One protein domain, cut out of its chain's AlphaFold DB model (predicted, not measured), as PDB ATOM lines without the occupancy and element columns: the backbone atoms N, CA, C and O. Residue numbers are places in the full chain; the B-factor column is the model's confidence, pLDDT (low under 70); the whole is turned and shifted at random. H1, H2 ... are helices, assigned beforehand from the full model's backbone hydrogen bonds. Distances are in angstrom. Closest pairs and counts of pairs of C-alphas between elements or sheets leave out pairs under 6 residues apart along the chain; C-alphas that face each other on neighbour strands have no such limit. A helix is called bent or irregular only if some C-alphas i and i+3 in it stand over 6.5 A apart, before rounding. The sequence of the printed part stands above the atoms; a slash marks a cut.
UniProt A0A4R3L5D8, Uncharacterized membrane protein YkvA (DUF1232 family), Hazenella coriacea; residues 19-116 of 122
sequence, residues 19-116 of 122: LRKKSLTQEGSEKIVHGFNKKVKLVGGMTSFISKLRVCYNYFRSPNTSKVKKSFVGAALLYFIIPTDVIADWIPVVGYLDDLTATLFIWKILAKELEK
ATOM      1  N   LEU A  19     -39.885   4.017 -17.837       71.69
ATOM      2  CA  LEU A  19     -39.681   5.442 -17.547       71.69
ATOM      3  C   LEU A  19     -40.720   6.320 -18.245       71.69
ATOM      4  O   LEU A  19     -41.252   7.236 -17.629       71.69
ATOM      5  N   ARG A  20     -41.073   5.991 -19.492       74.06
ATOM      6  CA  ARG A  20     -42.142   6.645 -20.249       74.06
ATOM      7  C   ARG A  20     -43.478   6.484 -19.536       74.06
ATOM      8  O   ARG A  20     -44.148   7.480 -19.284       74.06
ATOM      9  N   LYS A  21     -43.848   5.255 -19.158       77.06
ATOM     10  CA  LYS A  21     -45.089   5.011 -18.403       77.06
ATOM     11  C   LYS A  21     -45.108   5.798 -17.093       77.06
ATOM     12  O   LYS A  21     -46.109   6.433 -16.795       77.06
ATOM     13  N   LYS A  22     -43.989   5.813 -16.363       74.25
ATOM     14  CA  LYS A  22     -43.847   6.566 -15.113       74.25
ATOM     15  C   LYS A  22     -43.933   8.077 -15.328       74.25
ATOM     16  O   LYS A  22     -44.580   8.741 -14.542       74.25
ATOM     17  N   SER A  23     -43.343   8.622 -16.391       73.00
ATOM     18  CA  SER A  23     -43.396  10.062 -16.692       73.00
ATOM     19  C   SER A  23     -44.808  10.576 -16.989       73.00
ATOM     20  O   SER A  23     -45.079  11.748 -16.768       73.00
ATOM     21  N   LEU A  24     -45.702   9.695 -17.451       85.44
ATOM     22  CA  LEU A  24     -47.098  10.019 -17.744       85.44
ATOM     23  C   LEU A  24     -48.009   9.937 -16.508       85.44
ATOM     24  O   LEU A  24     -49.182  10.282 -16.606       85.44
ATOM     25  N   THR A  25     -47.509   9.471 -15.357       90.88
ATOM     26  CA  THR A  25     -48.277   9.513 -14.107       90.88
ATOM     27  C   THR A  25     -48.120  10.870 -13.428       90.88
ATOM     28  O   THR A  25     -47.129  11.579 -13.632       90.88
ATOM     29  N   GLN A  26     -49.081  11.218 -12.571       89.38
ATOM     30  CA  GLN A  26     -49.011  12.430 -11.755       89.38
ATOM     31  C   GLN A  26     -47.754  12.439 -10.862       89.38
ATOM     32  O   GLN A  26     -46.990  13.401 -10.888       89.38
ATOM     33  N   GLU A  27     -47.465  11.328 -10.176       86.12
ATOM     34  CA  GLU A  27     -46.256  11.161  -9.352       86.12
ATOM     35  C   GLU A  27     -44.963  11.368 -10.163       86.12
ATOM     36  O   GLU A  27     -44.002  11.983  -9.694       86.12
ATOM     37  N   GLY A  28     -44.910  10.849 -11.394       81.75
ATOM     38  CA  GLY A  28     -43.758  11.029 -12.271       81.75
ATOM     39  C   GLY A  28     -43.587  12.472 -12.726       81.75
ATOM     40  O   GLY A  28     -42.465  12.976 -12.710       81.75
ATOM     41  N   SER A  29     -44.685  13.145 -13.068       81.94
ATOM     42  CA  SER A  29     -44.680  14.561 -13.446       81.94
ATOM     43  C   SER A  29     -44.189  15.446 -12.298       81.94
ATOM     44  O   SER A  29     -43.284  16.260 -12.488       81.94
ATOM     45  N   GLU A  30     -44.688  15.226 -11.080       85.38
ATOM     46  CA  GLU A  30     -44.243  15.940  -9.876       85.38
ATOM     47  C   GLU A  30     -42.750  15.702  -9.590       85.38
ATOM     48  O   GLU A  30     -41.992  16.648  -9.340       85.38
ATOM     49  N   LYS A  31     -42.283  14.450  -9.711       81.88
ATOM     50  CA  LYS A  31     -40.859  14.102  -9.565       81.88
ATOM     51  C   LYS A  31     -39.974  14.770 -10.611       81.88
ATOM     52  O   LYS A  31     -38.867  15.188 -10.273       81.88
ATOM     53  N   ILE A  32     -40.433  14.875 -11.858       80.25
ATOM     54  CA  ILE A  32     -39.692  15.548 -12.930       80.25
ATOM     55  C   ILE A  32     -39.579  17.036 -12.620       80.25
ATOM     56  O   ILE A  32     -38.464  17.550 -12.590       80.25
ATOM     57  N   VAL A  33     -40.686  17.719 -12.324       83.69
ATOM     58  CA  VAL A  33     -40.680  19.165 -12.056       83.69
ATOM     59  C   VAL A  33     -39.790  19.501 -10.856       83.69
ATOM     60  O   VAL A  33     -38.933  20.386 -10.934       83.69
ATOM     61  N   HIS A  34     -39.922  18.761  -9.752       78.06
ATOM     62  CA  HIS A  34     -39.126  19.017  -8.554       78.06
ATOM     63  C   HIS A  34     -37.652  18.614  -8.732       78.06
ATOM     64  O   HIS A  34     -36.735  19.367  -8.386       78.06
ATOM     65  N   GLY A  35     -37.407  17.434  -9.305       77.94
ATOM     66  CA  GLY A  35     -36.064  16.909  -9.535       77.94
ATOM     67  C   GLY A  35     -35.268  17.729 -10.549       77.94
ATOM     68  O   GLY A  35     -34.073  17.957 -10.347       77.94
ATOM     69  N   PHE A  36     -35.924  18.220 -11.603       78.75
ATOM     70  CA  PHE A  36     -35.308  19.044 -12.638       78.75
ATOM     71  C   PHE A  36     -34.827  20.376 -12.070       78.75
ATOM     72  O   PHE A  36     -33.642  20.685 -12.171       78.75
ATOM     73  N   ASN A  37     -35.702  21.114 -11.381       77.06
ATOM     74  CA  ASN A  37     -35.344  22.402 -10.784       77.06
ATOM     75  C   ASN A  37     -34.192  22.269  -9.780       77.06
ATOM     76  O   ASN A  37     -33.264  23.083  -9.777       77.06
ATOM     77  N   LYS A  38     -34.191  21.200  -8.973       75.50
ATOM     78  CA  LYS A  38     -33.082  20.895  -8.061       75.50
ATOM     79  C   LYS A  38     -31.773  20.658  -8.824       75.50
ATOM     80  O   LYS A  38     -30.756  21.247  -8.465       75.50
ATOM     81  N   LYS A  39     -31.786  19.844  -9.888       69.56
ATOM     82  CA  LYS A  39     -30.591  19.576 -10.714       69.56
ATOM     83  C   LYS A  39     -30.090  20.832 -11.430       69.56
ATOM     84  O   LYS A  39     -28.891  21.092 -11.399       69.56
ATOM     85  N   VAL A  40     -30.979  21.643 -12.000       72.31
ATOM     86  CA  VAL A  40     -30.619  22.911 -12.658       72.31
ATOM     87  C   VAL A  40     -29.969  23.876 -11.672       72.31
ATOM     88  O   VAL A  40     -28.923  24.439 -11.978       72.31
ATOM     89  N   LYS A  41     -30.515  24.019 -10.457       72.00
ATOM     90  CA  LYS A  41     -29.918  24.870  -9.415       72.00
ATOM     91  C   LYS A  41     -28.511  24.405  -9.021       72.00
ATOM     92  O   LYS A  41     -27.624  25.236  -8.840       72.00
ATOM     93  N   LEU A  42     -28.289  23.092  -8.929       68.69
ATOM     94  CA  LEU A  42     -26.968  22.520  -8.642       68.69
ATOM     95  C   LEU A  42     -25.967  22.787  -9.777       68.69
ATOM     96  O   LEU A  42     -24.850  23.234  -9.518       68.69
ATOM     97  N   VAL A  43     -26.376  22.596 -11.035       68.56
ATOM     98  CA  VAL A  43     -25.541  22.905 -12.211       68.56
ATOM     99  C   VAL A  43     -25.261  24.413 -12.314       68.56
ATOM    100  O   VAL A  43     -24.134  24.818 -12.605       68.56
ATOM    101  N   GLY A  44     -26.241  25.263 -12.001       68.69
ATOM    102  CA  GLY A  44     -26.067  26.714 -11.882       68.69
ATOM    103  C   GLY A  44     -25.058  27.109 -10.793       68.69
ATOM    104  O   GLY A  44     -24.222  27.994 -10.988       68.69
ATOM    105  N   GLY A  45     -25.062  26.401  -9.662       73.94
ATOM    106  CA  GLY A  45     -24.041  26.550  -8.624       73.94
ATOM    107  C   GLY A  45     -22.643  26.181  -9.126       73.94
ATOM    108  O   GLY A  45     -21.690  26.930  -8.909       73.94
ATOM    109  N   MET A  46     -22.526  25.077  -9.870       70.19
ATOM    110  CA  MET A  46     -21.256  24.625 -10.446       70.19
ATOM    111  C   MET A  46     -20.705  25.611 -11.484       70.19
ATOM    112  O   MET A  46     -19.526  25.950 -11.441       70.19
ATOM    113  N   THR A  47     -21.542  26.136 -12.380       73.06
ATOM    114  CA  THR A  47     -21.111  27.165 -13.346       73.06
ATOM    115  C   THR A  47     -20.648  28.447 -12.650       73.06
ATOM    116  O   THR A  47     -19.604  28.999 -13.008       73.06
ATOM    117  N   SER A  48     -21.350  28.875 -11.597       75.62
ATOM    118  CA  SER A  48     -20.937  30.014 -10.767       75.62
ATOM    119  C   SER A  48     -19.599  29.765 -10.065       75.62
ATOM    120  O   SER A  48     -18.751  30.657  -9.999       75.62
ATOM    121  N   PHE A  49     -19.374  28.549  -9.568       76.44
ATOM    122  CA  PHE A  49     -18.112  28.147  -8.948       76.44
ATOM    123  C   PHE A  49     -16.946  28.160  -9.948       76.44
ATOM    124  O   PHE A  49     -15.918  28.781  -9.679       76.44
ATOM    125  N   ILE A  50     -17.127  27.577 -11.139       80.62
ATOM    126  CA  ILE A  50     -16.121  27.613 -12.213       80.62
ATOM    127  C   ILE A  50     -15.803  29.057 -12.630       80.62
ATOM    128  O   ILE A  50     -14.641  29.390 -12.865       80.62
ATOM    129  N   SER A  51     -16.808  29.936 -12.683       80.12
ATOM    130  CA  SER A  51     -16.597  31.362 -12.961       80.12
ATOM    131  C   SER A  51     -15.675  32.018 -11.922       80.12
ATOM    132  O   SER A  51     -14.704  32.684 -12.284       80.12
ATOM    133  N   LYS A  52     -15.893  31.750 -10.626       81.50
ATOM    134  CA  LYS A  52     -15.021  32.239  -9.543       81.50
ATOM    135  C   LYS A  52     -13.596  31.691  -9.652       81.50
ATOM    136  O   LYS A  52     -12.645  32.458  -9.520       81.50
ATOM    137  N   LEU A  53     -13.431  30.404  -9.966       83.25
ATOM    138  CA  LEU A  53     -12.108  29.810 -10.196       83.25
ATOM    139  C   LEU A  53     -11.376  30.463 -11.373       83.25
ATOM    140  O   LEU A  53     -10.170  30.690 -11.298       83.25
ATOM    141  N   ARG A  54     -12.095  30.835 -12.437       88.31
ATOM    142  CA  ARG A  54     -11.515  31.569 -13.571       88.31
ATOM    143  C   ARG A  54     -11.013  32.953 -13.158       88.31
ATOM    144  O   ARG A  54      -9.930  33.350 -13.580       88.31
ATOM    145  N   VAL A  55     -11.757  33.667 -12.313       89.69
ATOM    146  CA  VAL A  55     -11.308  34.951 -11.751       89.69
ATOM    147  C   VAL A  55     -10.038  34.759 -10.919       89.69
ATOM    148  O   VAL A  55      -9.069  35.488 -11.120       89.69
ATOM    149  N   CYS A  56      -9.997  33.742 -10.054       85.56
ATOM    150  CA  CYS A  56      -8.807  33.380  -9.280       85.56
ATOM    151  C   CYS A  56      -7.599  33.074 -10.179       85.56
ATOM    152  O   CYS A  56      -6.505  33.588  -9.954       85.56
ATOM    153  N   TYR A  57      -7.797  32.289 -11.238       91.50
ATOM    154  CA  TYR A  57      -6.754  31.968 -12.211       91.50
ATOM    155  C   TYR A  57      -6.201  33.221 -12.904       91.50
ATOM    156  O   TYR A  57      -4.985  33.410 -12.981       91.50
ATOM    157  N   ASN A  58      -7.080  34.124 -13.345       93.44
ATOM    158  CA  ASN A  58      -6.674  35.389 -13.956       93.44
ATOM    159  C   ASN A  58      -5.927  36.288 -12.955       93.44
ATOM    160  O   ASN A  58      -4.902  36.878 -13.297       93.44
ATOM    161  N   TYR A  59      -6.398  36.352 -11.706       90.00
ATOM    162  CA  TYR A  59      -5.749  37.097 -10.626       90.00
ATOM    163  C   TYR A  59      -4.331  36.582 -10.343       90.00
ATOM    164  O   TYR A  59      -3.399  37.374 -10.187       90.00
ATOM    165  N   PHE A  60      -4.162  35.258 -10.317       91.31
ATOM    166  CA  PHE A  60      -2.875  34.597 -10.124       91.31
ATOM    167  C   PHE A  60      -1.887  34.920 -11.257       91.31
ATOM    168  O   PHE A  60      -0.717  35.212 -11.000       91.31
ATOM    169  N   ARG A  61      -2.366  34.939 -12.511       93.56
ATOM    170  CA  ARG A  61      -1.552  35.248 -13.700       93.56
ATOM    171  C   ARG A  61      -1.221  36.727 -13.887       93.56
ATOM    172  O   ARG A  61      -0.247  37.031 -14.570       93.56
ATOM    173  N   SER A  62      -1.998  37.642 -13.310       91.00
ATOM    174  CA  SER A  62      -1.786  39.084 -13.490       91.00
ATOM    175  C   SER A  62      -0.415  39.530 -12.958       91.00
ATOM    176  O   SER A  62      -0.092  39.226 -11.810       91.00
ATOM    177  N   PRO A  63       0.419  40.262 -13.720       83.38
ATOM    178  CA  PRO A  63       1.733  40.720 -13.252       83.38
ATOM    179  C   PRO A  63       1.643  41.764 -12.125       83.38
ATOM    180  O   PRO A  63       2.569  41.873 -11.328       83.38
ATOM    181  N   ASN A  64       0.503  42.454 -11.996       82.19
ATOM    182  CA  ASN A  64       0.315  43.603 -11.101       82.19
ATOM    183  C   ASN A  64      -0.286  43.249  -9.726       82.19
ATOM    184  O   ASN A  64      -0.836  44.115  -9.048       82.19
ATOM    185  N   THR A  65      -0.232  41.984  -9.297       80.25
ATOM    186  CA  THR A  65      -0.770  41.552  -7.993       80.25
ATOM    187  C   THR A  65       0.339  41.158  -7.013       80.25
ATOM    188  O   THR A  65       1.351  40.559  -7.382       80.25
ATOM    189  N   SER A  66       0.146  41.510  -5.735       86.62
ATOM    190  CA  SER A  66       1.095  41.213  -4.652       86.62
ATOM    191  C   SER A  66       1.389  39.714  -4.555       86.62
ATOM    192  O   SER A  66       0.468  38.893  -4.567       86.62
ATOM    193  N   LYS A  67       2.673  39.361  -4.388       85.88
ATOM    194  CA  LYS A  67       3.149  37.970  -4.282       85.88
ATOM    195  C   LYS A  67       2.435  37.191  -3.172       85.88
ATOM    196  O   LYS A  67       2.074  36.040  -3.382       85.88
ATOM    197  N   VAL A  68       2.165  37.842  -2.039       86.81
ATOM    198  CA  VAL A  68       1.444  37.239  -0.907       86.81
ATOM    199  C   VAL A  68       0.002  36.900  -1.294       86.81
ATOM    200  O   VAL A  68      -0.482  35.814  -1.018       86.81
ATOM    201  N   LYS A  69      -0.702  37.788  -2.002       83.50
ATOM    202  CA  LYS A  69      -2.084  37.507  -2.430       83.50
ATOM    203  C   LYS A  69      -2.129  36.422  -3.510       83.50
ATOM    204  O   LYS A  69      -3.029  35.584  -3.503       83.50
ATOM    205  N   LYS A  70      -1.139  36.401  -4.411       88.44
ATOM    206  CA  LYS A  70      -0.985  35.327  -5.399       88.44
ATOM    207  C   LYS A  70      -0.752  33.971  -4.745       88.44
ATOM    208  O   LYS A  70      -1.315  33.003  -5.237       88.44
ATOM    209  N   SER A  71       0.037  33.879  -3.672       85.62
ATOM    210  CA  SER A  71       0.291  32.585  -3.025       85.62
ATOM    211  C   SER A  71      -0.986  31.991  -2.432       85.62
ATOM    212  O   SER A  71      -1.249  30.813  -2.652       85.62
ATOM    213  N   PHE A  72      -1.837  32.800  -1.793       86.00
ATOM    214  CA  PHE A  72      -3.136  32.337  -1.286       86.00
ATOM    215  C   PHE A  72      -4.071  31.857  -2.404       86.00
ATOM    216  O   PHE A  72      -4.634  30.767  -2.321       86.00
ATOM    217  N   VAL A  73      -4.215  32.641  -3.478       86.56
ATOM    218  CA  VAL A  73      -5.069  32.261  -4.618       86.56
ATOM    219  C   VAL A  73      -4.506  31.040  -5.354       86.56
ATOM    220  O   VAL A  73      -5.256  30.151  -5.746       86.56
ATOM    221  N   GLY A  74      -3.184  30.966  -5.504       87.19
ATOM    222  CA  GLY A  74      -2.481  29.832  -6.095       87.19
ATOM    223  C   GLY A  74      -2.653  28.553  -5.283       87.19
ATOM    224  O   GLY A  74      -2.924  27.513  -5.869       87.19
ATOM    225  N   ALA A  75      -2.584  28.626  -3.951       85.06
ATOM    226  CA  ALA A  75      -2.839  27.487  -3.070       85.06
ATOM    227  C   ALA A  75      -4.272  26.952  -3.228       85.06
ATOM    228  O   ALA A  75      -4.463  25.748  -3.366       85.06
ATOM    229  N   ALA A  76      -5.273  27.838  -3.301       83.06
ATOM    230  CA  ALA A  76      -6.662  27.440  -3.543       83.06
ATOM    231  C   ALA A  76      -6.872  26.798  -4.931       83.06
ATOM    232  O   ALA A  76      -7.654  25.860  -5.072       83.06
ATOM    233  N   LEU A  77      -6.166  27.274  -5.965       84.81
ATOM    234  CA  LEU A  77      -6.199  26.669  -7.301       84.81
ATOM    235  C   LEU A  77      -5.460  25.324  -7.347       84.81
ATOM    236  O   LEU A  77      -5.946  24.396  -7.982       84.81
ATOM    237  N   LEU A  78      -4.317  25.195  -6.667       85.00
ATOM    238  CA  LEU A  78      -3.577  23.933  -6.556       85.00
ATOM    239  C   LEU A  78      -4.399  22.872  -5.826       85.00
ATOM    240  O   LEU A  78      -4.481  21.746  -6.300       85.00
ATOM    241  N   TYR A  79      -5.074  23.262  -4.743       70.75
ATOM    242  CA  TYR A  79      -6.044  22.427  -4.034       70.75
ATOM    243  C   TYR A  79      -7.167  21.918  -4.954       70.75
ATOM    244  O   TYR A  79      -7.635  20.800  -4.796       70.75
ATOM    245  N   PHE A  80      -7.584  22.720  -5.939       76.50
ATOM    246  CA  PHE A  80      -8.587  22.320  -6.929       76.50
ATOM    247  C   PHE A  80      -8.032  21.415  -8.052       76.50
ATOM    248  O   PHE A  80      -8.772  20.586  -8.577       76.50
ATOM    249  N   ILE A  81      -6.768  21.586  -8.456       80.81
ATOM    250  CA  ILE A  81      -6.160  20.886  -9.605       80.81
ATOM    251  C   ILE A  81      -5.568  19.528  -9.212       80.81
ATOM    252  O   ILE A  81      -5.640  18.587 -10.000       80.81
ATOM    253  N   ILE A  82      -4.941  19.434  -8.037       80.31
ATOM    254  CA  ILE A  82      -4.262  18.212  -7.604       80.31
ATOM    255  C   ILE A  82      -5.325  17.189  -7.179       80.31
ATOM    256  O   ILE A  82      -6.117  17.473  -6.277       80.31
ATOM    257  N   PRO A  83      -5.364  15.997  -7.798       55.44
ATOM    258  CA  PRO A  83      -6.249  14.944  -7.351       55.44
ATOM    259  C   PRO A  83      -5.729  14.399  -6.009       55.44
ATOM    260  O   PRO A  83      -4.586  13.970  -5.909       55.44
ATOM    261  N   THR A  84      -6.602  14.412  -4.997       52.75
ATOM    262  CA  THR A  84      -6.728  13.326  -4.004       52.75
ATOM    263  C   THR A  84      -5.573  13.042  -3.030       52.75
ATOM    264  O   THR A  84      -5.084  11.928  -3.054       52.75
ATOM    265  N   ASP A  85      -5.230  13.928  -2.086       52.97
ATOM    266  CA  ASP A  85      -4.551  13.428  -0.858       52.97
ATOM    267  C   ASP A  85      -4.885  14.153   0.463       52.97
ATOM    268  O   ASP A  85      -4.805  13.539   1.516       52.97
ATOM    269  N   VAL A  86      -5.334  15.419   0.468       50.19
ATOM    270  CA  VAL A  86      -5.575  16.162   1.743       50.19
ATOM    271  C   VAL A  86      -7.061  16.454   2.018       50.19
ATOM    272  O   VAL A  86      -7.461  16.788   3.128       50.19
ATOM    273  N   ILE A  87      -7.913  16.327   1.000       50.06
ATOM    274  CA  ILE A  87      -9.327  16.754   1.035       50.06
ATOM    275  C   ILE A  87     -10.255  15.641   1.521       50.06
ATOM    276  O   ILE A  87     -11.273  15.915   2.159       50.06
ATOM    277  N   ALA A  88      -9.915  14.393   1.189       50.12
ATOM    278  CA  ALA A  88     -10.772  13.232   1.404       50.12
ATOM    279  C   ALA A  88     -11.076  12.996   2.892       50.12
ATOM    280  O   ALA A  88     -12.194  12.614   3.223       50.12
ATOM    281  N   ASP A  89     -10.139  13.326   3.782       52.03
ATOM    282  CA  ASP A  89     -10.293  13.087   5.219       52.03
ATOM    283  C   ASP A  89     -11.268  14.063   5.915       52.03
ATOM    284  O   ASP A  89     -11.700  13.795   7.033       52.03
ATOM    285  N   TRP A  90     -11.641  15.195   5.292       47.91
ATOM    286  CA  TRP A  90     -12.338  16.301   5.985       47.91
ATOM    287  C   TRP A  90     -13.752  16.617   5.466       47.91
ATOM    288  O   TRP A  90     -14.441  17.453   6.053       47.91
ATOM    289  N   ILE A  91     -14.220  15.988   4.380       51.00
ATOM    290  CA  ILE A  91     -15.483  16.378   3.726       51.00
ATOM    291  C   ILE A  91     -16.461  15.192   3.593       51.00
ATOM    292  O   ILE A  91     -16.429  14.477   2.589       51.00
ATOM    293  N   PRO A  92     -17.447  15.037   4.501       46.28
ATOM    294  CA  PRO A  92     -18.558  14.088   4.347       46.28
ATOM    295  C   PRO A  92     -19.639  14.581   3.352       46.28
ATOM    296  O   PRO A  92     -20.834  14.408   3.572       46.28
ATOM    297  N   VAL A  93     -19.246  15.237   2.250       48.69
ATOM    298  CA  VAL A  93     -20.160  15.898   1.280       48.69
ATOM    299  C   VAL A  93     -20.094  15.263  -0.122       48.69
ATOM    300  O   VAL A  93     -20.946  15.525  -0.971       48.69
ATOM    301  N   VAL A  94     -19.144  14.356  -0.371       52.84
ATOM    302  CA  VAL A  94     -18.947  13.705  -1.686       52.84
ATOM    303  C   VAL A  94     -19.995  12.618  -1.990       52.84
ATOM    304  O   VAL A  94     -20.138  12.215  -3.138       52.84
ATOM    305  N   GLY A  95     -20.825  12.215  -1.023       49.16
ATOM    306  CA  GLY A  95     -21.872  11.201  -1.234       49.16
ATOM    307  C   GLY A  95     -22.992  11.583  -2.222       49.16
ATOM    308  O   GLY A  95     -23.747  10.712  -2.631       49.16
ATOM    309  N   TYR A  96     -23.109  12.856  -2.631       50.91
ATOM    310  CA  TYR A  96     -24.158  13.332  -3.557       50.91
ATOM    311  C   TYR A  96     -23.653  13.744  -4.950       50.91
ATOM    312  O   TYR A  96     -24.460  13.943  -5.862       50.91
ATOM    313  N   LEU A  97     -22.339  13.919  -5.129       50.34
ATOM    314  CA  LEU A  97     -21.758  14.418  -6.384       50.34
ATOM    315  C   LEU A  97     -21.609  13.319  -7.452       50.34
ATOM    316  O   LEU A  97     -21.619  13.621  -8.650       50.34
ATOM    317  N   ASP A  98     -21.501  12.061  -7.028       54.16
ATOM    318  CA  ASP A  98     -21.218  10.917  -7.901       54.16
ATOM    319  C   ASP A  98     -22.374  10.631  -8.887       54.16
ATOM    320  O   ASP A  98     -22.183  10.619 -10.107       54.16
ATOM    321  N   ASP A  99     -23.621  10.606  -8.403       56.78
ATOM    322  CA  ASP A  99     -24.821  10.384  -9.233       56.78
ATOM    323  C   ASP A  99     -25.078  11.499 -10.272       56.78
ATOM    324  O   ASP A  99     -25.625  11.269 -11.360       56.78
ATOM    325  N   LEU A 100     -24.695  12.744  -9.966       51.31
ATOM    326  CA  LEU A 100     -24.845  13.892 -10.874       51.31
ATOM    327  C   LEU A 100     -23.806  13.869 -11.989       51.31
ATOM    328  O   LEU A 100     -24.133  14.172 -13.137       51.31
ATOM    329  N   THR A 101     -22.582  13.477 -11.650       53.62
ATOM    330  CA  THR A 101     -21.472  13.369 -12.595       53.62
ATOM    331  C   THR A 101     -21.735  12.242 -13.587       53.62
ATOM    332  O   THR A 101     -21.633  12.464 -14.793       53.62
ATOM    333  N   ALA A 102     -22.213  11.088 -13.112       54.19
ATOM    334  CA  ALA A 102     -22.649   9.988 -13.967       54.19
ATOM    335  C   ALA A 102     -23.782  10.406 -14.930       54.19
ATOM    336  O   ALA A 102     -23.721  10.128 -16.130       54.19
ATOM    337  N   THR A 103     -24.783  11.153 -14.446       52.00
ATOM    338  CA  THR A 103     -25.903  11.625 -15.286       52.00
ATOM    339  C   THR A 103     -25.452  12.649 -16.340       52.00
ATOM    340  O   THR A 103     -25.875  12.585 -17.493       52.00
ATOM    341  N   LEU A 104     -24.582  13.596 -15.972       53.03
ATOM    342  CA  LEU A 104     -24.051  14.613 -16.890       53.03
ATOM    343  C   LEU A 104     -23.112  14.012 -17.940       53.03
ATOM    344  O   LEU A 104     -23.094  14.473 -19.080       53.03
ATOM    345  N   PHE A 105     -22.361  12.972 -17.579       50.47
ATOM    346  CA  PHE A 105     -21.508  12.240 -18.509       50.47
ATOM    347  C   PHE A 105     -22.342  11.492 -19.558       50.47
ATOM    348  O   PHE A 105     -22.059  11.593 -20.751       50.47
ATOM    349  N   ILE A 106     -23.441  10.849 -19.138       51.28
ATOM    350  CA  ILE A 106     -24.429  10.241 -20.046       51.28
ATOM    351  C   ILE A 106     -25.062  11.302 -20.956       51.28
ATOM    352  O   ILE A 106     -25.152  11.096 -22.163       51.28
ATOM    353  N   TRP A 107     -25.434  12.467 -20.421       48.97
ATOM    354  CA  TRP A 107     -25.973  13.567 -21.228       48.97
ATOM    355  C   TRP A 107     -24.971  14.071 -22.274       48.97
ATOM    356  O   TRP A 107     -25.338  14.292 -23.421       48.97
ATOM    357  N   LYS A 108     -23.687  14.203 -21.920       48.22
ATOM    358  CA  LYS A 108     -22.623  14.609 -22.855       48.22
ATOM    359  C   LYS A 108     -22.374  13.582 -23.963       48.22
ATOM    360  O   LYS A 108     -22.038  13.974 -25.078       48.22
ATOM    361  N   ILE A 109     -22.546  12.295 -23.663       49.97
ATOM    362  CA  ILE A 109     -22.496  11.211 -24.655       49.97
ATOM    363  C   ILE A 109     -23.689  11.315 -25.620       49.97
ATOM    364  O   ILE A 109     -23.516  11.111 -26.818       49.97
ATOM    365  N   LEU A 110     -24.868  11.698 -25.121       49.94
ATOM    366  CA  LEU A 110     -26.106  11.798 -25.903       49.94
ATOM    367  C   LEU A 110     -26.280  13.146 -26.637       49.94
ATOM    368  O   LEU A 110     -26.970  13.205 -27.650       49.94
ATOM    369  N   ALA A 111     -25.619  14.220 -26.192       50.44
ATOM    370  CA  ALA A 111     -25.690  15.551 -26.810       50.44
ATOM    371  C   ALA A 111     -25.126  15.575 -28.243       50.44
ATOM    372  O   ALA A 111     -25.663  16.261 -29.108       50.44
ATOM    373  N   LYS A 112     -24.104  14.752 -28.526       46.25
ATOM    374  CA  LYS A 112     -23.538  14.601 -29.878       46.25
ATOM    375  C   LYS A 112     -24.493  13.941 -30.883       46.25
ATOM    376  O   LYS A 112     -24.247  14.037 -32.084       46.25
ATOM    377  N   GLU A 113     -25.560  13.284 -30.423       53.75
ATOM    378  CA  GLU A 113     -26.608  12.718 -31.288       53.75
ATOM    379  C   GLU A 113     -27.847  13.624 -31.398       53.75
ATOM    380  O   GLU A 113     -28.597  13.500 -32.365       53.75
ATOM    381  N   LEU A 114     -28.032  14.572 -30.469       52.91
ATOM    382  CA  LEU A 114     -29.163  15.511 -30.447       52.91
ATOM    383  C   LEU A 114     -28.972  16.720 -31.381       52.91
ATOM    384  O   LEU A 114     -29.931  17.132 -32.026       52.91
ATOM    385  N   GLU A 115     -27.747  17.235 -31.557       50.69
ATOM    386  CA  GLU A 115     -27.477  18.363 -32.479       50.69
ATOM    387  C   GLU A 115     -27.702  18.018 -33.963       50.69
ATOM    388  O   GLU A 115     -27.837  18.902 -34.805       50.69
ATOM    389  N   LYS A 116     -27.789  16.729 -34.315       49.72
ATOM    390  CA  LYS A 116     -28.020  16.294 -35.700       49.72
ATOM    391  C   LYS A 116     -29.498  16.265 -36.112       49.72
ATOM    392  O   LYS A 116     -29.783  15.858 -37.235       49.72
TER     393      LYS A 116
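What this domain is: This is residues 19 to 116 of the 122 residues of the protein "Uncharacterized membrane protein YkvA (DUF1232 family)" of Hazenella coriacea (UniProt A0A4R3L5D8). One long helix, H2, makes the long axis; short H1 turns off its start, H3 folds back along its far end, and a long link leads to H4, which crosses near H2 without touching it. The printed part has 98 residues, 77 of them in the four named helices H1, H2, H3 and H4 in chain order, with no named strand; its class is all helix, and it is only just extended, close to loose, with a radius of gyration of the C-alphas of 19.2 A and spans of 60 by 38 by 21 A.

Where its parts are: H1 is residues 19 to 23, from C-alpha 19 at (-39.681, 5.442, -17.547). H2 is residues 26 to 61, 52.7 A; H3 67 to 81, 20.2 A; H4 94 to 114, 30.6 A, ending at (-29.163, 15.511, -30.447). H4 is only just irregular: C-alphas 95 and 98 are 6.7 A apart.

How they stand to each other: H1 and H2 only just touch, only at the corner, with 3 pairs of C-alphas within 8 A, closest Lys 22 and Gly 28, 5.3 A. H2, with residues 53 to 60 alone, touches H3, closest C-alphas Phe 60 and Lys 70, 5.1 A; this hairpin runs opposite ways at a steep tilt of 38 degrees, only just steep. H4 is near H2, with 5 pairs of C-alphas within 10 A, and apart from H1 and H3. Each O i to N i+4 pair is within hydrogen-bond range in H1, H2 and H3, and 12 of 17 in H4.

The domain as a whole: C-alphas 21 and 66 are farthest apart, 60.3 A. The printed part has no cut; the H3 to H4 link is long. Residue 39, residues 42 to 44 and residues 83 to 116 have pLDDT under 70.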